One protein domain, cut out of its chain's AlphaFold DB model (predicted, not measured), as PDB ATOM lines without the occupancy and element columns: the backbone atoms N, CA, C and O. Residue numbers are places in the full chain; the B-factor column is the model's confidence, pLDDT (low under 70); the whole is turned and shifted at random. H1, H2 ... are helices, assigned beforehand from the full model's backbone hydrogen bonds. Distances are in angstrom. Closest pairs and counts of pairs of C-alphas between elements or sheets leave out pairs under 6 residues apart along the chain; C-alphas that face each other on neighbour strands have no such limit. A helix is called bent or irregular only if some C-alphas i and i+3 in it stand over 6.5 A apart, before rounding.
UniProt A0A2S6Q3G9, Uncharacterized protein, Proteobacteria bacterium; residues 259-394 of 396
ATOM      1  N   LEU A 259     -13.669  13.986   6.923       87.00
ATOM      2  CA  LEU A 259     -12.740  13.060   7.571       87.00
ATOM      3  C   LEU A 259     -12.930  11.597   7.131       87.00
ATOM      4  O   LEU A 259     -12.132  10.753   7.533       87.00
ATOM      5  N   ALA A 260     -13.974  11.260   6.361       83.50
ATOM      6  CA  ALA A 260     -14.283   9.872   6.006       83.50
ATOM      7  C   ALA A 260     -13.302   9.330   4.967       83.50
ATOM      8  O   ALA A 260     -12.776   8.229   5.136       83.50
ATOM      9  N   ARG A 261     -13.037  10.135   3.928       85.25
ATOM     10  CA  ARG A 261     -12.121   9.822   2.819       85.25
ATOM     11  C   ARG A 261     -10.637   9.806   3.196       85.25
ATOM     12  O   ARG A 261      -9.827   9.330   2.410       85.25
ATOM     13  N   LEU A 262     -10.273  10.332   4.366       88.62
ATOM     14  CA  LEU A 262      -8.879  10.397   4.801       88.62
ATOM     15  C   LEU A 262      -8.375   9.013   5.273       88.62
ATOM     16  O   LEU A 262      -9.114   8.310   5.977       88.62
ATOM     17  N   PRO A 263      -7.119   8.630   4.959       89.19
ATOM     18  CA  PRO A 263      -6.475   7.449   5.540       89.19
ATOM     19  C   PRO A 263      -6.450   7.492   7.076       89.19
ATOM     20  O   PRO A 263      -6.498   8.572   7.676       89.19
ATOM     21  N   ILE A 264      -6.353   6.328   7.727       86.75
ATOM     22  CA  ILE A 264      -6.339   6.241   9.197       86.75
ATOM     23  C   ILE A 264      -5.146   6.988   9.797       86.75
ATOM     24  O   ILE A 264      -5.319   7.742  10.745       86.75
ATOM     25  N   GLU A 265      -3.987   6.932   9.158       88.31
ATOM     26  CA  GLU A 265      -2.788   7.673   9.544       88.31
ATOM     27  C   GLU A 265      -3.035   9.193   9.590       88.31
ATOM     28  O   GLU A 265      -2.543   9.896  10.472       88.31
ATOM     29  N   ILE A 266      -3.841   9.717   8.659       91.69
ATOM     30  CA  ILE A 266      -4.205  11.140   8.616       91.69
ATOM     31  C   ILE A 266      -5.257  11.465   9.683       91.69
ATOM     32  O   ILE A 266      -5.199  12.530  10.304       91.69
ATOM     33  N   LYS A 267      -6.192  10.544   9.957       89.50
ATOM     34  CA  LYS A 267      -7.122  10.669  11.089       89.50
ATOM     35  C   LYS A 267      -6.345  10.701  12.409       89.50
ATOM     36  O   LYS A 267      -6.526  11.643  13.170       89.50
ATOM     37  N   GLU A 268      -5.443   9.757  12.663       88.06
ATOM     38  CA  GLU A 268      -4.586   9.701  13.858       88.06
ATOM     39  C   GLU A 268      -3.840  11.023  14.093       88.06
ATOM     40  O   GLU A 268      -3.904  11.575  15.191       88.06
ATOM     41  N   VAL A 269      -3.235  11.598  13.046       89.50
ATOM     42  CA  VAL A 269      -2.598  12.928  13.078       89.50
ATOM     43  C   VAL A 269      -3.570  14.032  13.516       89.50
ATOM     44  O   VAL A 269      -3.241  14.831  14.397       89.50
ATOM     45  N   VAL A 270      -4.773  14.091  12.932       91.75
ATOM     46  CA  VAL A 270      -5.800  15.086  13.296       91.75
ATOM     47  C   VAL A 270      -6.271  14.892  14.740       91.75
ATOM     48  O   VAL A 270      -6.385  15.864  15.488       91.75
ATOM     49  N   TYR A 271      -6.520  13.652  15.161       90.19
ATOM     50  CA  TYR A 271      -6.988  13.346  16.510       90.19
ATOM     51  C   TYR A 271      -5.916  13.625  17.573       90.19
ATOM     52  O   TYR A 271      -6.251  14.187  18.613       90.19
ATOM     53  N   ASP A 272      -4.641  13.334  17.308       87.44
ATOM     54  CA  ASP A 272      -3.517  13.611  18.213       87.44
ATOM     55  C   ASP A 272      -3.272  15.120  18.409       87.44
ATOM     56  O   ASP A 272      -3.212  15.608  19.542       87.44
ATOM     57  N   LEU A 273      -3.211  15.886  17.312       87.31
ATOM     58  CA  LEU A 273      -3.067  17.346  17.365       87.31
ATOM     59  C   LEU A 273      -4.236  17.990  18.123       87.31
ATOM     60  O   LEU A 273      -4.027  18.877  18.960       87.31
ATOM     61  N   PHE A 274      -5.463  17.518  17.879       89.75
ATOM     62  CA  PHE A 274      -6.638  17.997  18.605       89.75
ATOM     63  C   PHE A 274      -6.640  17.534  20.071       89.75
ATOM     64  O   PHE A 274      -7.090  18.284  20.935       89.75
ATOM     65  N   TYR A 275      -6.092  16.361  20.400       87.62
ATOM     66  CA  TYR A 275      -5.945  15.920  21.790       87.62
ATOM     67  C   TYR A 275      -4.997  16.844  22.568       87.62
ATOM     68  O   TYR A 275      -5.352  17.350  23.634       87.62
ATOM     69  N   ARG A 276      -3.811  17.127  22.011       80.81
ATOM     70  CA  ARG A 276      -2.764  17.911  22.688       80.81
ATOM     71  C   ARG A 276      -3.072  19.403  22.815       80.81
ATOM     72  O   ARG A 276      -2.689  20.019  23.812       80.81
ATOM     73  N   GLY A 277      -3.737  20.006  21.826       80.06
ATOM     74  CA  GLY A 277      -3.963  21.460  21.787       80.06
ATOM     75  C   GLY A 277      -5.347  21.915  21.325       80.06
ATOM     76  O   GLY A 277      -5.569  23.120  21.166       80.06
ATOM     77  N   GLY A 278      -6.287  20.992  21.115       87.00
ATOM     78  CA  GLY A 278      -7.599  21.289  20.547       87.00
ATOM     79  C   GLY A 278      -7.501  21.890  19.146       87.00
ATOM     80  O   GLY A 278      -6.501  21.739  18.440       87.00
ATOM     81  N   ARG A 279      -8.507  22.699  18.797       88.19
ATOM     82  CA  ARG A 279      -8.581  23.434  17.524       88.19
ATOM     83  C   ARG A 279      -7.426  24.420  17.247       88.19
ATOM     84  O   ARG A 279      -7.473  25.177  16.286       88.19
ATOM     85  N   HIS A 280      -6.446  24.524  18.146       82.69
ATOM     86  CA  HIS A 280      -5.305  25.425  18.003       82.69
ATOM     87  C   HIS A 280      -4.067  24.763  17.393       82.69
ATOM     88  O   HIS A 280      -3.139  25.503  17.077       82.69
ATOM     89  N   LEU A 281      -4.050  23.435  17.209       81.94
ATOM     90  CA  LEU A 281      -2.983  22.719  16.489       81.94
ATOM     91  C   LEU A 281      -3.452  22.084  15.167       81.94
ATOM     92  O   LEU A 281      -2.616  21.787  14.316       81.94
ATOM     93  N   VAL A 282      -4.769  21.939  14.977       89.12
ATOM     94  CA  VAL A 282      -5.448  21.468  13.755       89.12
ATOM     95  C   VAL A 282      -6.906  21.959  13.765       89.12
ATOM     96  O   VAL A 282      -7.422  22.241  14.842       89.12
ATOM     97  N   LEU A 283      -7.595  22.051  12.620       89.94
ATOM     98  CA  LEU A 283      -9.020  22.434  12.525       89.94
ATOM     99  C   LEU A 283      -9.383  23.789  13.179       89.94
ATOM    100  O   LEU A 283     -10.423  23.923  13.828       89.94
ATOM    101  N   GLY A 284      -8.550  24.823  13.020       86.94
ATOM    102  CA  GLY A 284      -8.879  26.165  13.511       86.94
ATOM    103  C   GLY A 284      -8.350  27.315  12.664       86.94
ATOM    104  O   GLY A 284      -7.488  27.145  11.806       86.94
ATOM    105  N   LYS A 285      -8.837  28.531  12.942       86.25
ATOM    106  CA  LYS A 285      -8.479  29.754  12.193       86.25
ATOM    107  C   LYS A 285      -6.988  30.120  12.261       86.25
ATOM    108  O   LYS A 285      -6.532  30.942  11.478       86.25
ATOM    109  N   ASN A 286      -6.229  29.523  13.187       80.00
ATOM    110  CA  ASN A 286      -4.780  29.702  13.312       80.00
ATOM    111  C   ASN A 286      -3.952  28.547  12.709       80.00
ATOM    112  O   ASN A 286      -2.741  28.508  12.935       80.00
ATOM    113  N   THR A 287      -4.583  27.616  11.985       85.75
ATOM    114  CA  THR A 287      -3.934  26.487  11.292       85.75
ATOM    115  C   THR A 287      -4.321  26.402   9.803       85.75
ATOM    116  O   THR A 287      -4.602  25.305   9.319       85.75
ATOM    117  N   PRO A 288      -4.374  27.527   9.052       87.44
ATOM    118  CA  PRO A 288      -4.970  27.559   7.714       87.44
ATOM    119  C   PRO A 288      -4.306  26.587   6.731       87.44
ATOM    120  O   PRO A 288      -5.022  25.880   6.030       87.44
ATOM    121  N   SER A 289      -2.973  26.475   6.733       88.56
ATOM    122  CA  SER A 289      -2.237  25.557   5.852       88.56
ATOM    123  C   SER A 289      -2.619  24.089   6.071       88.56
ATOM    124  O   SER A 289      -2.875  23.377   5.106       88.56
ATOM    125  N   ILE A 290      -2.727  23.646   7.333       90.00
ATOM    126  CA  ILE A 290      -3.185  22.285   7.655       90.00
ATOM    127  C   ILE A 290      -4.639  22.098   7.214       90.00
ATOM    128  O   ILE A 290      -4.962  21.083   6.606       90.00
ATOM    129  N   ASN A 291      -5.519  23.064   7.496       90.62
ATOM    130  CA  ASN A 291      -6.931  22.940   7.136       90.62
ATOM    131  C   ASN A 291      -7.105  22.839   5.608       90.62
ATOM    132  O   ASN A 291      -7.898  22.028   5.144       90.62
ATOM    133  N   GLN A 292      -6.332  23.608   4.833       92.94
ATOM    134  CA  GLN A 292      -6.342  23.554   3.369       92.94
ATOM    135  C   GLN A 292      -5.778  22.232   2.832       92.94
ATOM    136  O   GLN A 292      -6.352  21.657   1.909       92.94
ATOM    137  N   ALA A 293      -4.694  21.724   3.429       93.75
ATOM    138  CA  ALA A 293      -4.124  20.429   3.071       93.75
ATOM    139  C   ALA A 293      -5.119  19.280   3.323       93.75
ATOM    140  O   ALA A 293      -5.343  18.453   2.445       93.75
ATOM    141  N   LEU A 294      -5.790  19.278   4.482       93.94
ATOM    142  CA  LEU A 294      -6.829  18.299   4.828       93.94
ATOM    143  C   LEU A 294      -8.081  18.412   3.942       93.94
ATOM    144  O   LEU A 294      -8.683  17.396   3.608       93.94
ATOM    145  N   LEU A 295      -8.478  19.626   3.549       92.81
ATOM    146  CA  LEU A 295      -9.613  19.856   2.649       92.81
ATOM    147  C   LEU A 295      -9.365  19.240   1.260       92.81
ATOM    148  O   LEU A 295     -10.261  18.602   0.697       92.81
ATOM    149  N   ASN A 296      -8.134  19.390   0.759       93.50
ATOM    150  CA  ASN A 296      -7.699  18.969  -0.575       93.50
ATOM    151  C   ASN A 296      -7.171  17.517  -0.650       93.50
ATOM    152  O   ASN A 296      -6.886  17.057  -1.749       93.50
ATOM    153  N   ASP A 297      -7.002  16.821   0.484       91.31
ATOM    154  CA  ASP A 297      -6.177  15.594   0.610       91.31
ATOM    155  C   ASP A 297      -4.727  15.776   0.091       91.31
ATOM    156  O   ASP A 297      -4.090  14.860  -0.431       91.31
ATOM    157  N   ASP A 298      -4.167  16.982   0.261       94.88
ATOM    158  CA  ASP A 298      -2.758  17.267  -0.030       94.88
ATOM    159  C   ASP A 298      -1.875  16.798   1.137       94.88
ATOM    160  O   ASP A 298      -1.416  17.557   1.999       94.88
ATOM    161  N   ARG A 299      -1.650  15.484   1.158       93.69
ATOM    162  CA  ARG A 299      -0.822  14.785   2.151       93.69
ATOM    163  C   ARG A 299       0.617  15.302   2.166       93.69
ATOM    164  O   ARG A 299       1.256  15.297   3.217       93.69
ATOM    165  N   LEU A 300       1.129  15.795   1.037       93.88
ATOM    166  CA  LEU A 300       2.486  16.325   0.941       93.88
ATOM    167  C   LEU A 300       2.595  17.728   1.556       93.88
ATOM    168  O   LEU A 300       3.549  17.997   2.291       93.88
ATOM    169  N   ALA A 301       1.623  18.614   1.324       92.56
ATOM    170  CA  ALA A 301       1.532  19.876   2.053       92.56
ATOM    171  C   ALA A 301       1.356  19.629   3.556       92.56
ATOM    172  O   ALA A 301       2.056  20.256   4.351       92.56
ATOM    173  N   LEU A 302       0.512  18.669   3.955       92.19
ATOM    174  CA  LEU A 302       0.358  18.284   5.361       92.19
ATOM    175  C   LEU A 302       1.688  17.811   5.971       92.19
ATOM    176  O   LEU A 302       2.065  18.284   7.039       92.19
ATOM    177  N   ALA A 303       2.437  16.946   5.282       89.75
ATOM    178  CA  ALA A 303       3.756  16.482   5.714       89.75
ATOM    179  C   ALA A 303       4.755  17.644   5.908       89.75
ATOM    180  O   ALA A 303       5.393  17.759   6.958       89.75
ATOM    181  N   LYS A 304       4.848  18.552   4.927       87.25
ATOM    182  CA  LYS A 304       5.697  19.759   4.987       87.25
ATOM    183  C   LYS A 304       5.283  20.700   6.128       87.25
ATOM    184  O   LYS A 304       6.143  21.297   6.784       87.25
ATOM    185  N   GLU A 305       3.980  20.816   6.386       86.44
ATOM    186  CA  GLU A 305       3.428  21.603   7.488       86.44
ATOM    187  C   GLU A 305       3.772  21.011   8.855       86.44
ATOM    188  O   GLU A 305       4.349  21.723   9.679       86.44
ATOM    189  N   LEU A 306       3.503  19.719   9.085       83.19
ATOM    190  CA  LEU A 306       3.856  19.020  10.329       83.19
ATOM    191  C   LEU A 306       5.352  19.107  10.641       83.19
ATOM    192  O   LEU A 306       5.724  19.281  11.803       83.19
ATOM    193  N   TYR A 307       6.201  18.997   9.613       79.00
ATOM    194  CA  TYR A 307       7.643  18.942   9.807       79.00
ATOM    195  C   TYR A 307       8.274  20.295  10.162       79.00
ATOM    196  O   TYR A 307       9.115  20.354  11.058       79.00
ATOM    197  N   ALA A 308       7.915  21.377   9.456       72.44
ATOM    198  CA  ALA A 308       8.710  22.612   9.492       72.44
ATOM    199  C   ALA A 308       7.933  23.938   9.561       72.44
ATOM    200  O   ALA A 308       8.556  24.977   9.795       72.44
ATOM    201  N   ARG A 309       6.612  23.947   9.339       65.81
ATOM    202  CA  ARG A 309       5.845  25.201   9.159       65.81
ATOM    203  C   ARG A 309       4.749  25.402  10.211       65.81
ATOM    204  O   ARG A 309       4.532  26.530  10.660       65.81
ATOM    205  N   SER A 310       4.124  24.329  10.691       55.59
ATOM    206  CA  SER A 310       2.951  24.416  11.556       55.59
ATOM    207  C   SER A 310       3.270  24.482  13.051       55.59
ATOM    208  O   SER A 310       3.409  23.478  13.754       55.59
ATOM    209  N   ASN A 311       3.253  25.704  13.579       51.59
ATOM    210  CA  ASN A 311       2.026  26.193  14.225       51.59
ATOM    211  C   ASN A 311       2.168  27.681  14.591       51.59
ATOM    212  O   ASN A 311       3.267  28.157  14.848       51.59
ATOM    213  N   GLY A 312       1.081  28.454  14.662       37.66
ATOM    214  CA  GLY A 312       1.175  29.908  14.917       37.66
ATOM    215  C   GLY A 312       1.730  30.317  16.298       37.66
ATOM    216  O   GLY A 312       2.076  31.478  16.511       37.66
ATOM    217  N   ASP A 313       1.820  29.383  17.248       42.25
ATOM    218  CA  ASP A 313       2.223  29.624  18.637       42.25
ATOM    219  C   ASP A 313       3.661  29.118  18.876       42.25
ATOM    220  O   ASP A 313       3.930  27.916  18.786       42.25
ATOM    221  N   LYS A 314       4.598  30.030  19.192       43.25
ATOM    222  CA  LYS A 314       6.048  29.751  19.347       43.25
ATOM    223  C   LYS A 314       6.373  28.632  20.347       43.25
ATOM    224  O   LYS A 314       7.465  28.075  20.292       43.25
ATOM    225  N   ILE A 315       5.446  28.314  21.253       40.28
ATOM    226  CA  ILE A 315       5.566  27.229  22.235       40.28
ATOM    227  C   ILE A 315       5.507  25.844  21.561       40.28
ATOM    228  O   ILE A 315       6.168  24.920  22.027       40.28
ATOM    229  N   TRP A 316       4.759  25.704  20.460       42.44
ATOM    230  CA  TRP A 316       4.427  24.411  19.839       42.44
ATOM    231  C   TRP A 316       5.085  24.172  18.472       42.44
ATOM    232  O   TRP A 316       5.124  23.036  18.013       42.44
ATOM    233  N   GLN A 317       5.689  25.202  17.865       41.94
ATOM    234  CA  GLN A 317       6.433  25.149  16.587       41.94
ATOM    235  C   GLN A 317       7.593  24.134  16.518       41.94
ATOM    236  O   GLN A 317       8.259  24.043  15.493       41.94
ATOM    237  N   ASN A 318       7.929  23.471  17.628       47.69
ATOM    238  CA  ASN A 318       9.087  22.582  17.759       47.69
ATOM    239  C   ASN A 318       8.798  21.410  18.719       47.69
ATOM    240  O   ASN A 318       9.722  20.905  19.355       47.69
ATOM    241  N   ASP A 319       7.532  21.008  18.892       55.72
ATOM    242  CA  ASP A 319       7.239  19.764  19.615       55.72
ATOM    243  C   ASP A 319       7.696  18.577  18.760       55.72
ATOM    244  O   ASP A 319       7.210  18.384  17.645       55.72
ATOM    245  N   LEU A 320       8.620  17.771  19.288       59.47
ATOM    246  CA  LEU A 320       9.109  16.554  18.636       59.47
ATOM    247  C   LEU A 320       7.960  15.600  18.283       59.47
ATOM    248  O   LEU A 320       8.041  14.919  17.266       59.47
ATOM    249  N   ARG A 321       6.864  15.610  19.056       64.88
ATOM    250  CA  ARG A 321       5.667  14.812  18.752       64.88
ATOM    251  C   ARG A 321       5.008  15.211  17.419       64.88
ATOM    252  O   ARG A 321       4.410  14.364  16.774       64.88
ATOM    253  N   ASN A 322       5.154  16.455  16.941       70.62
ATOM    254  CA  ASN A 322       4.680  16.840  15.599       70.62
ATOM    255  C   ASN A 322       5.571  16.262  14.486       70.62
ATOM    256  O   ASN A 322       5.073  15.918  13.418       70.62
ATOM    257  N   ALA A 323       6.875  16.133  14.740       65.88
ATOM    258  CA  ALA A 323       7.818  15.551  13.791       65.88
ATOM    259  C   ALA A 323       7.758  14.012  13.767       65.88
ATOM    260  O   ALA A 323       7.997  13.435  12.712       65.88
ATOM    261  N   SER A 324       7.376  13.336  14.861       69.12
ATOM    262  CA  SER A 324       7.070  11.896  14.820       69.12
ATOM    263  C   SER A 324       5.742  11.606  14.106       69.12
ATOM    264  O   SER A 324       5.665  10.640  13.354       69.12
ATOM    265  N   LEU A 325       4.730  12.485  14.205       77.88
ATOM    266  CA  LEU A 325       3.504  12.395  13.386       77.88
ATOM    267  C   LEU A 325       3.766  12.426  11.862       77.88
ATOM    268  O   LEU A 325       2.923  11.967  11.092       77.88
ATOM    269  N   LEU A 326       4.938  12.896  11.409       81.69
ATOM    270  CA  LEU A 326       5.347  12.795  10.003       81.69
ATOM    271  C   LEU A 326       5.426  11.337   9.515       81.69
ATOM    272  O   LEU A 326       5.154  11.091   8.343       81.69
ATOM    273  N   LEU A 327       5.767  10.375  10.385       76.94
ATOM    274  CA  LEU A 327       5.831   8.947  10.033       76.94
ATOM    275  C   LEU A 327       4.488   8.425   9.527       76.94
ATOM    276  O   LEU A 327       4.452   7.695   8.540       76.94
ATOM    277  N   LEU A 328       3.399   8.827  10.186       83.81
ATOM    278  CA  LEU A 328       2.041   8.448   9.808       83.81
ATOM    279  C   LEU A 328       1.713   9.010   8.420       83.81
ATOM    280  O   LEU A 328       1.374   8.254   7.514       83.81
ATOM    281  N   VAL A 329       1.944  10.308   8.189       89.19
ATOM    282  CA  VAL A 329       1.697  10.912   6.868       89.19
ATOM    283  C   VAL A 329       2.595  10.309   5.782       89.19
ATOM    284  O   VAL A 329       2.093  10.011   4.700       89.19
ATOM    285  N   LYS A 330       3.886  10.052   6.047       86.75
ATOM    286  CA  LYS A 330       4.823   9.504   5.047       86.75
ATOM    287  C   LYS A 330       4.419   8.107   4.549       86.75
ATOM    288  O   LYS A 330       4.678   7.806   3.390       86.75
ATOM    289  N   ARG A 331       3.711   7.296   5.350       86.06
ATOM    290  CA  ARG A 331       3.118   6.012   4.904       86.06
ATOM    291  C   ARG A 331       2.023   6.174   3.839       86.06
ATOM    292  O   ARG A 331       1.742   5.226   3.120       86.06
ATOM    293  N   THR A 332       1.414   7.357   3.737       90.75
ATOM    294  CA  THR A 332       0.272   7.642   2.841       90.75
ATOM    295  C   THR A 332       0.641   8.408   1.565       90.75
ATOM    296  O   THR A 332      -0.247   8.725   0.764       90.75
ATOM    297  N   LEU A 333       1.927   8.737   1.394       91.50
ATOM    298  CA  LEU A 333       2.465   9.449   0.233       91.50
ATOM    299  C   LEU A 333       2.779   8.488  -0.917       91.50
ATOM    300  O   LEU A 333       3.164   7.340  -0.699       91.50
ATOM    301  N   THR A 334       2.708   8.984  -2.153       92.62
ATOM    302  CA  THR A 334       3.299   8.282  -3.302       92.62
ATOM    303  C   THR A 334       4.833   8.286  -3.227       92.62
ATOM    304  O   THR A 334       5.441   9.001  -2.418       92.62
ATOM    305  N   PHE A 335       5.489   7.507  -4.093       88.06
ATOM    306  CA  PHE A 335       6.950   7.515  -4.210       88.06
ATOM    307  C   PHE A 335       7.490   8.915  -4.551       88.06
ATOM    308  O   PHE A 335       8.396   9.405  -3.878       88.06
ATOM    309  N   ASP A 336       6.881   9.598  -5.522       93.94
ATOM    310  CA  ASP A 336       7.322  10.925  -5.972       93.94
ATOM    311  C   ASP A 336       7.094  11.994  -4.895       93.94
ATOM    312  O   ASP A 336       7.983  12.797  -4.613       93.94
ATOM    313  N   GLN A 337       5.944  11.947  -4.211       92.75
ATOM    314  CA  GLN A 337       5.668  12.806  -3.054       92.75
ATOM    315  C   GLN A 337       6.667  12.561  -1.914       92.75
ATOM    316  O   GLN A 337       7.090  13.507  -1.252       92.75
ATOM    317  N   SER A 338       7.080  11.309  -1.695       88.56
ATOM    318  CA  SER A 338       8.106  10.965  -0.704       88.56
ATOM    319  C   SER A 338       9.478  11.520  -1.092       88.56
ATOM    320  O   SER A 338      10.155  12.100  -0.244       88.56
ATOM    321  N   GLN A 339       9.869  11.430  -2.370       87.75
ATOM    322  CA  GLN A 339      11.091  12.073  -2.862       87.75
ATOM    323  C   GLN A 339      11.042  13.599  -2.729       87.75
ATOM    324  O   GLN A 339      12.048  14.217  -2.385       87.75
ATOM    325  N   GLU A 340       9.898  14.229  -3.008       91.88
ATOM    326  CA  GLU A 340       9.753  15.681  -2.882       91.88
ATOM    327  C   GLU A 340       9.763  16.134  -1.411       91.88
ATOM    328  O   GLU A 340      10.354  17.166  -1.087       91.88
ATOM    329  N   LEU A 341       9.187  15.339  -0.501       89.56
ATOM    330  CA  LEU A 341       9.302  15.543   0.944       89.56
ATOM    331  C   LEU A 341      10.762  15.453   1.405       89.56
ATOM    332  O   LEU A 341      11.213  16.317   2.153       89.56
ATOM    333  N   ASP A 342      11.518  14.458   0.946       84.88
ATOM    334  CA  ASP A 342      12.911  14.280   1.368       84.88
ATOM    335  C   ASP A 342      13.825  15.378   0.781       84.88
ATOM    336  O   ASP A 342      14.658  15.942   1.498       84.88
ATOM    337  N   LYS A 343      13.584  15.805  -0.471       86.50
ATOM    338  CA  LYS A 343      14.197  17.011  -1.069       86.50
ATOM    339  C   LYS A 343      13.869  18.280  -0.271       86.50
ATOM    340  O   LYS A 343      14.743  19.130  -0.097       86.50
ATOM    341  N   PHE A 344      12.642  18.413   0.234       88.50
ATOM    342  CA  PHE A 344      12.233  19.518   1.107       88.50
ATOM    343  C   PHE A 344      12.937  19.464   2.474       88.50
ATOM    344  O   PHE A 344      13.448  20.487   2.927       88.50
ATOM    345  N   ILE A 345      13.027  18.290   3.108       83.06
ATOM    346  CA  ILE A 345      13.684  18.107   4.416       83.06
ATOM    347  C   ILE A 345      15.178  18.455   4.350       83.06
ATOM    348  O   ILE A 345      15.713  19.023   5.307       83.06
ATOM    349  N   ALA A 346      15.840  18.157   3.229       79.62
ATOM    350  CA  ALA A 346      17.233  18.526   2.993       79.62
ATOM    351  C   ALA A 346      17.425  20.041   2.766       79.62
ATOM    352  O   ALA A 346      18.306  20.644   3.383       79.62
ATOM    353  N   ASN A 347      16.601  20.653   1.904       81.69
ATOM    354  CA  ASN A 347      16.909  21.953   1.289       81.69
ATOM    355  C   ASN A 347      16.084  23.155   1.803       81.69
ATOM    356  O   ASN A 347      16.511  24.298   1.632       81.69
ATOM    357  N   ASP A 348      14.913  22.963   2.426       86.94
ATOM    358  CA  ASP A 348      14.078  24.086   2.891       86.94
ATOM    359  C   ASP A 348      14.683  24.772   4.139       86.94
ATOM    360  O   ASP A 348      15.102  24.144   5.113       86.94
ATOM    361  N   LYS A 349      14.708  26.112   4.135       82.31
ATOM    362  CA  LYS A 349      15.332  26.955   5.176       82.31
ATOM    363  C   LYS A 349      14.640  26.884   6.549       82.31
ATOM    364  O   LYS A 349      15.210  27.334   7.548       82.31
ATOM    365  N   LEU A 350      13.413  26.375   6.624       78.50
ATOM    366  CA  LEU A 350      12.704  26.045   7.861       78.50
ATOM    367  C   LEU A 350      12.995  24.599   8.272       78.50
ATOM    368  O   LEU A 350      13.361  24.383   9.427       78.50
ATOM    369  N   ALA A 351      12.953  23.645   7.336       78.06
ATOM    370  CA  ALA A 351      13.337  22.254   7.591       78.06
ATOM    371  C   ALA A 351      14.769  22.150   8.151       78.06
ATOM    372  O   ALA A 351      14.991  21.534   9.192       78.06
ATOM    373  N   HIS A 352      15.722  22.882   7.571       76.19
ATOM    374  CA  HIS A 352      17.097  22.966   8.061       76.19
ATOM    375  C   HIS A 352      17.193  23.494   9.510       76.19
ATOM    376  O   HIS A 352      18.025  23.032  10.292       76.19
ATOM    377  N   LYS A 353      16.318  24.423   9.930       74.88
ATOM    378  CA  LYS A 353      16.268  24.892  11.333       74.88
ATOM    379  C   LYS A 353      15.752  23.812  12.283       74.88
ATOM    380  O   LYS A 353      16.174  23.798  13.439       74.88
ATOM    381  N   VAL A 354      14.869  22.929  11.817       73.75
ATOM    382  CA  VAL A 354      14.408  21.753  12.570       73.75
ATOM    383  C   VAL A 354      15.534  20.719  12.654       73.75
ATOM    384  O   VAL A 354      15.890  20.330  13.765       73.75
ATOM    385  N   ASN A 355      16.209  20.402  11.542       71.81
ATOM    386  CA  ASN A 355      17.382  19.512  11.499       71.81
ATOM    387  C   ASN A 355      18.480  19.963  12.490       71.81
ATOM    388  O   ASN A 355      18.947  19.179  13.317       71.81
ATOM    389  N   LEU A 356      18.847  21.253  12.484       70.75
ATOM    390  CA  LEU A 356      19.826  21.819  13.425       70.75
ATOM    391  C   LEU A 356      19.372  21.761  14.894       70.75
ATOM    392  O   LEU A 356      20.217  21.684  15.789       70.75
ATOM    393  N   ARG A 357      18.063  21.824  15.170       69.00
ATOM    394  CA  ARG A 357      17.511  21.701  16.530       69.00
ATOM    395  C   ARG A 357      17.518  20.251  17.002       69.00
ATOM    396  O   ARG A 357      18.000  20.006  18.104       69.00
ATOM    397  N   LEU A 358      17.084  19.314  16.159       67.56
ATOM    398  CA  LEU A 358      17.168  17.869  16.394       67.56
ATOM    399  C   LEU A 358      18.606  17.451  16.721       67.56
ATOM    400  O   LEU A 358      18.854  16.865  17.772       67.56
ATOM    401  N   PHE A 359      19.567  17.857  15.886       65.56
ATOM    402  CA  PHE A 359      20.988  17.575  16.092       65.56
ATOM    403  C   PHE A 359      21.527  18.167  17.407       65.56
ATOM    404  O   PHE A 359      22.173  17.466  18.185       65.56
ATOM    405  N   LYS A 360      21.215  19.436  17.718       65.31
ATOM    406  CA  LYS A 360      21.628  20.071  18.986       65.31
ATOM    407  C   LYS A 360      20.972  19.444  20.218       65.31
ATOM    408  O   LYS A 360      21.581  19.453  21.286       65.31
ATOM    409  N   MET A 361      19.758  18.905  20.095       58.66
ATOM    410  CA  MET A 361      19.134  18.121  21.160       58.66
ATOM    411  C   MET A 361      19.848  16.778  21.327       58.66
ATOM    412  O   MET A 361      20.267  16.481  22.439       58.66
ATOM    413  N   PHE A 362      20.075  16.020  20.249       59.47
ATOM    414  CA  PHE A 362      20.786  14.739  20.313       59.47
ATOM    415  C   PHE A 362      22.184  14.882  20.934       59.47
ATOM    416  O   PHE A 362      22.489  14.208  21.914       59.47
ATOM    417  N   ALA A 363      22.998  15.828  20.454       62.16
ATOM    418  CA  ALA A 363      24.345  16.069  20.981       62.16
ATOM    419  C   ALA A 363      24.349  16.450  22.477       62.16
ATOM    420  O   ALA A 363      25.240  16.051  23.222       62.16
ATOM    421  N   LYS A 364      23.324  17.178  22.946       56.88
ATOM    422  CA  LYS A 364      23.132  17.508  24.369       56.88
ATOM    423  C   LYS A 364      22.664  16.310  25.211       56.88
ATOM    424  O   LYS A 364      22.799  16.331  26.434       56.88
ATOM    425  N   TYR A 365      22.111  15.285  24.571       53.75
ATOM    426  CA  TYR A 365      21.484  14.123  25.191       53.75
ATOM    427  C   TYR A 365      22.177  12.802  24.808       53.75
ATOM    428  O   TYR A 365      21.509  11.776  24.741       53.75
ATOM    429  N   LYS A 366      23.513  12.785  24.629       47.03
ATOM    430  CA  LYS A 366      24.277  11.533  24.408       47.03
ATOM    431  C   LYS A 366      24.059  10.471  25.506       47.03
ATOM    432  O   LYS A 366      24.180   9.290  25.220       47.03
ATOM    433  N   ASN A 367      23.669  10.880  26.719       45.50
ATOM    434  CA  ASN A 367      23.077  10.014  27.750       45.50
ATOM    435  C   ASN A 367      21.753  10.632  28.263       45.50
ATOM    436  O   ASN A 367      21.785  11.516  29.125       45.50
ATOM    437  N   PRO A 368      20.587  10.234  27.720       43.50
ATOM    438  CA  PRO A 368      19.280  10.785  28.081       43.50
ATOM    439  C   PRO A 368      18.543   9.976  29.159       43.50
ATOM    440  O   PRO A 368      18.336   8.777  29.012       43.50
ATOM    441  N   THR A 369      18.028  10.661  30.183       41.47
ATOM    442  CA  THR A 369      17.206  10.077  31.267       41.47
ATOM    443  C   THR A 369      15.687  10.251  31.066       41.47
ATOM    444  O   THR A 369      14.928  10.113  32.018       41.47
ATOM    445  N   ASP A 370      15.231  10.619  29.864       47.69
ATOM    446  CA  ASP A 370      13.830  10.968  29.542       47.69
ATOM    447  C   ASP A 370      13.342  10.117  28.353       47.69
ATOM    448  O   ASP A 370      13.502  10.501  27.192       47.69
ATOM    449  N   GLY A 371      12.811   8.924  28.646       43.91
ATOM    450  CA  GLY A 371      12.549   7.873  27.653       43.91
ATOM    451  C   GLY A 371      11.617   8.274  26.501       43.91
ATOM    452  O   GLY A 371      11.871   7.887  25.361       43.91
ATOM    453  N   GLU A 372      10.599   9.106  26.754       46.16
ATOM    454  CA  GLU A 372       9.704   9.615  25.701       46.16
ATOM    455  C   GLU A 372      10.458  10.489  24.692       46.16
ATOM    456  O   GLU A 372      10.317  10.326  23.480       46.16
ATOM    457  N   THR A 373      11.285  11.419  25.187       48.62
ATOM    458  CA  THR A 373      12.109  12.284  24.331       48.62
ATOM    459  C   THR A 373      13.094  11.449  23.500       48.62
ATOM    460  O   THR A 373      13.361  11.793  22.350       48.62
ATOM    461  N   VAL A 374      13.590  10.323  24.029       48.62
ATOM    462  CA  VAL A 374      14.463   9.392  23.289       48.62
ATOM    463  C   VAL A 374      13.715   8.647  22.192       48.62
ATOM    464  O   VAL A 374      14.244   8.542  21.089       48.62
ATOM    465  N   ALA A 375      12.514   8.136  22.474       49.28
ATOM    466  CA  ALA A 375      11.719   7.385  21.507       49.28
ATOM    467  C   ALA A 375      11.423   8.231  20.258       49.28
ATOM    468  O   ALA A 375      11.851   7.868  19.162       49.28
ATOM    469  N   SER A 376      10.827   9.418  20.434       49.34
ATOM    470  CA  SER A 376      10.527  10.313  19.307       49.34
ATOM    471  C   SER A 376      11.788  10.786  18.576       49.34
ATOM    472  O   SER A 376      11.780  10.888  17.354       49.34
ATOM    473  N   VAL A 377      12.904  11.045  19.274       52.84
ATOM    474  CA  VAL A 377      14.168  11.414  18.605       52.84
ATOM    475  C   VAL A 377      14.746  10.242  17.803       52.84
ATOM    476  O   VAL A 377      15.219  10.466  16.693       52.84
ATOM    477  N   LYS A 378      14.672   8.999  18.296       53.69
ATOM    478  CA  LYS A 378      15.105   7.809  17.541       53.69
ATOM    479  C   LYS A 378      14.233   7.557  16.305       53.69
ATOM    480  O   LYS A 378      14.789   7.240  15.258       53.69
ATOM    481  N   GLU A 379      12.919   7.761  16.392       57.66
ATOM    482  CA  GLU A 379      11.999   7.740  15.239       57.66
ATOM    483  C   GLU A 379      12.332   8.816  14.193       57.66
ATOM    484  O   GLU A 379      12.387   8.546  12.994       57.66
ATOM    485  N   ILE A 380      12.613  10.046  14.627       56.72
ATOM    486  CA  ILE A 380      12.968  11.138  13.708       56.72
ATOM    487  C   ILE A 380      14.373  10.928  13.101       56.72
ATOM    488  O   ILE A 380      14.647  11.395  11.996       56.72
ATOM    489  N   ILE A 381      15.259  10.186  13.773       55.62
ATOM    490  CA  ILE A 381      16.569   9.782  13.236       55.62
ATOM    491  C   ILE A 381      16.447   8.602  12.261       55.62
ATOM    492  O   ILE A 381      17.156   8.591  11.257       55.62
ATOM    493  N   SER A 382      15.552   7.632  12.491       53.25
ATOM    494  CA  SER A 382      15.325   6.544  11.525       53.25
ATOM    495  C   SER A 382      14.690   7.049  10.223       53.25
ATOM    496  O   SER A 382      15.014   6.527   9.158       53.25
ATOM    497  N   LEU A 383      13.899   8.129  10.286       50.62
ATOM    498  CA  LEU A 383      13.440   8.896   9.120       50.62
ATOM    499  C   LEU A 383      14.562   9.567   8.306       50.62
ATOM    500  O   LEU A 383      14.318   9.932   7.157       50.62
ATOM    501  N   GLN A 384      15.753   9.789   8.874       58.09
ATOM    502  CA  GLN A 384      16.799  10.609   8.254       58.09
ATOM    503  C   GLN A 384      18.136   9.863   8.133       58.09
ATOM    504  O   GLN A 384      19.016  10.031   8.986       58.09
ATOM    505  N   PRO A 385      18.360   9.122   7.027       52.84
ATOM    506  CA  PRO A 385      19.646   8.495   6.715       52.84
ATOM    507  C   PRO A 385      20.834   9.466   6.801       52.84
ATOM    508  O   PRO A 385      21.884   9.098   7.318       52.84
ATOM    509  N   LEU A 386      20.644  10.730   6.401       43.62
ATOM    510  CA  LEU A 386      21.640  11.803   6.527       43.62
ATOM    511  C   LEU A 386      22.024  12.115   7.984       43.62
ATOM    512  O   LEU A 386      23.207  12.292   8.271       43.62
ATOM    513  N   ILE A 387      21.068  12.150   8.924       47.09
ATOM    514  CA  ILE A 387      21.399  12.297  10.350       47.09
ATOM    515  C   ILE A 387      22.010  10.999  10.883       47.09
ATOM    516  O   ILE A 387      23.033  11.066  11.554       47.09
ATOM    517  N   LYS A 388      21.468   9.823  10.541       48.06
ATOM    518  CA  LYS A 388      22.027   8.524  10.960       48.06
ATOM    519  C   LYS A 388      23.504   8.376  10.554       48.06
ATOM    520  O   LYS A 388      24.329   8.032  11.394       48.06
ATOM    521  N   ALA A 389      23.853   8.712   9.311       50.44
ATOM    522  CA  ALA A 389      25.229   8.708   8.813       50.44
ATOM    523  C   ALA A 389      26.116   9.761   9.503       50.44
ATOM    524  O   ALA A 389      27.277   9.490   9.805       50.44
ATOM    525  N   LYS A 390      25.573  10.951   9.799       46.38
ATOM    526  CA  LYS A 390      26.307  12.018  10.497       46.38
ATOM    527  C   LYS A 390      26.517  11.740  11.989       46.38
ATOM    528  O   LYS A 390      27.491  12.226  12.548       46.38
ATOM    529  N   LEU A 391      25.644  10.955  12.622       44.97
ATOM    530  CA  LEU A 391      25.804  10.485  14.002       44.97
ATOM    531  C   LEU A 391      26.771   9.300  14.096       44.97
ATOM    532  O   LEU A 391      27.617   9.293  14.981       44.97
ATOM    533  N   ALA A 392      26.739   8.365  13.140       52.66
ATOM    534  CA  ALA A 392      27.699   7.258  13.082       52.66
ATOM    535  C   ALA A 392      29.169   7.724  12.967       52.66
ATOM    536  O   ALA A 392      30.064   7.010  13.397       52.66
ATOM    537  N   ARG A 393      29.413   8.937  12.441       43.28
ATOM    538  CA  ARG A 393      30.729   9.615  12.391       43.28
ATOM    539  C   ARG A 393      30.999  10.565  13.580       43.28
ATOM    540  O   ARG A 393      31.839  11.452  13.480       43.28
ATOM    541  N   LEU A 394      30.217  10.458  14.656       44.97
ATOM    542  CA  LEU A 394      30.395  11.174  15.934       44.97
ATOM    543  C   LEU A 394      30.443  10.215  17.139       44.97
ATOM    544  O   LEU A 394      30.608  10.662  18.278       44.97
TER     545      LEU A 394
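Overview. This is residues 259 to 394 of the 396 residues of an uncharacterized protein of Proteobacteria bacterium (UniProt A0A2S6Q3G9). H3 forms the core of a helical body, with H2 on one side of it, H6 on the other, and the short helices H4 and H5 packed over it; kinked H1 meets H5 with its residues 265 to 269. Toward the other end of the longest axis, H7, H8 and H9 form a looser group. The printed part has 136 residues with nine named helices, H1 to H9 in chain order, no named strand, and is all helix. It is compact, with a radius of gyration of the C-alphas of 14.8 A, and spans 45 by 32 by 26 A.

Arrangement. H1, residues 264 to 280, has a kink of 74 degrees near residue 274 and is irregular, C-alphas 276 and 279 being 9.5 A apart. It touches H5, residues 326 to 330, closest at the C-alphas of Glu 265 and Leu 328, 4.9 A. H5 touches the hub H3, residues 299 to 309, at C-alphas 303 and 326, 5.9 A; H3 is only just irregular, C-alphas 306 and 309 being 6.6 A apart. H3 forms a hairpin with H2, residues 288 to 296, at a shallow tilt of 13 degrees, opposite ways, closest at C-alphas 293 and 302, 5.5 A. H6, residues 335 to 347, touches H3 at a shallow tilt of 15 degrees, the same way, closest at C-alphas 300 and 337, 6.2 A. H7, residues 351 to 364, and H3 touch only at their ends, C-alphas 308 and 351 being closest at 5.0 A. H4, residues 320 to 324, touches H3, closest at C-alphas 307 and 323, 5.2 A, and H8, residues 371 to 382, at C-alphas 324 and 376, 5.9 A. H8 and H9, residues 385 to 392, touch only at the corner, and only just, with 3 pairs of C-alphas within 8 A, the closest being 381 and 388 at 6.0 A. Every O i to N i+4 pair is within hydrogen-bond range in H2 to H9; in H1, 11 of 13 are.

Along the chain. H1 begins at C-alpha 264 (-6.339, 6.241, 9.197) and measures 21.1 A; H7 measures 20.0 A and H6 18.4 A. H9 ends at C-alpha 392 (27.699, 7.258, 13.082).

Size, cuts and confidence. The two C-alphas farthest apart, those of Ala 260 and Leu 394, are 45.8 A apart. The printed part has no cut and no long link; residues 366 to 371 stand free. Mean pLDDT of the printed part is 73.0, with residues 309 to 321, 323 to 324 and 357 to 394 under 70.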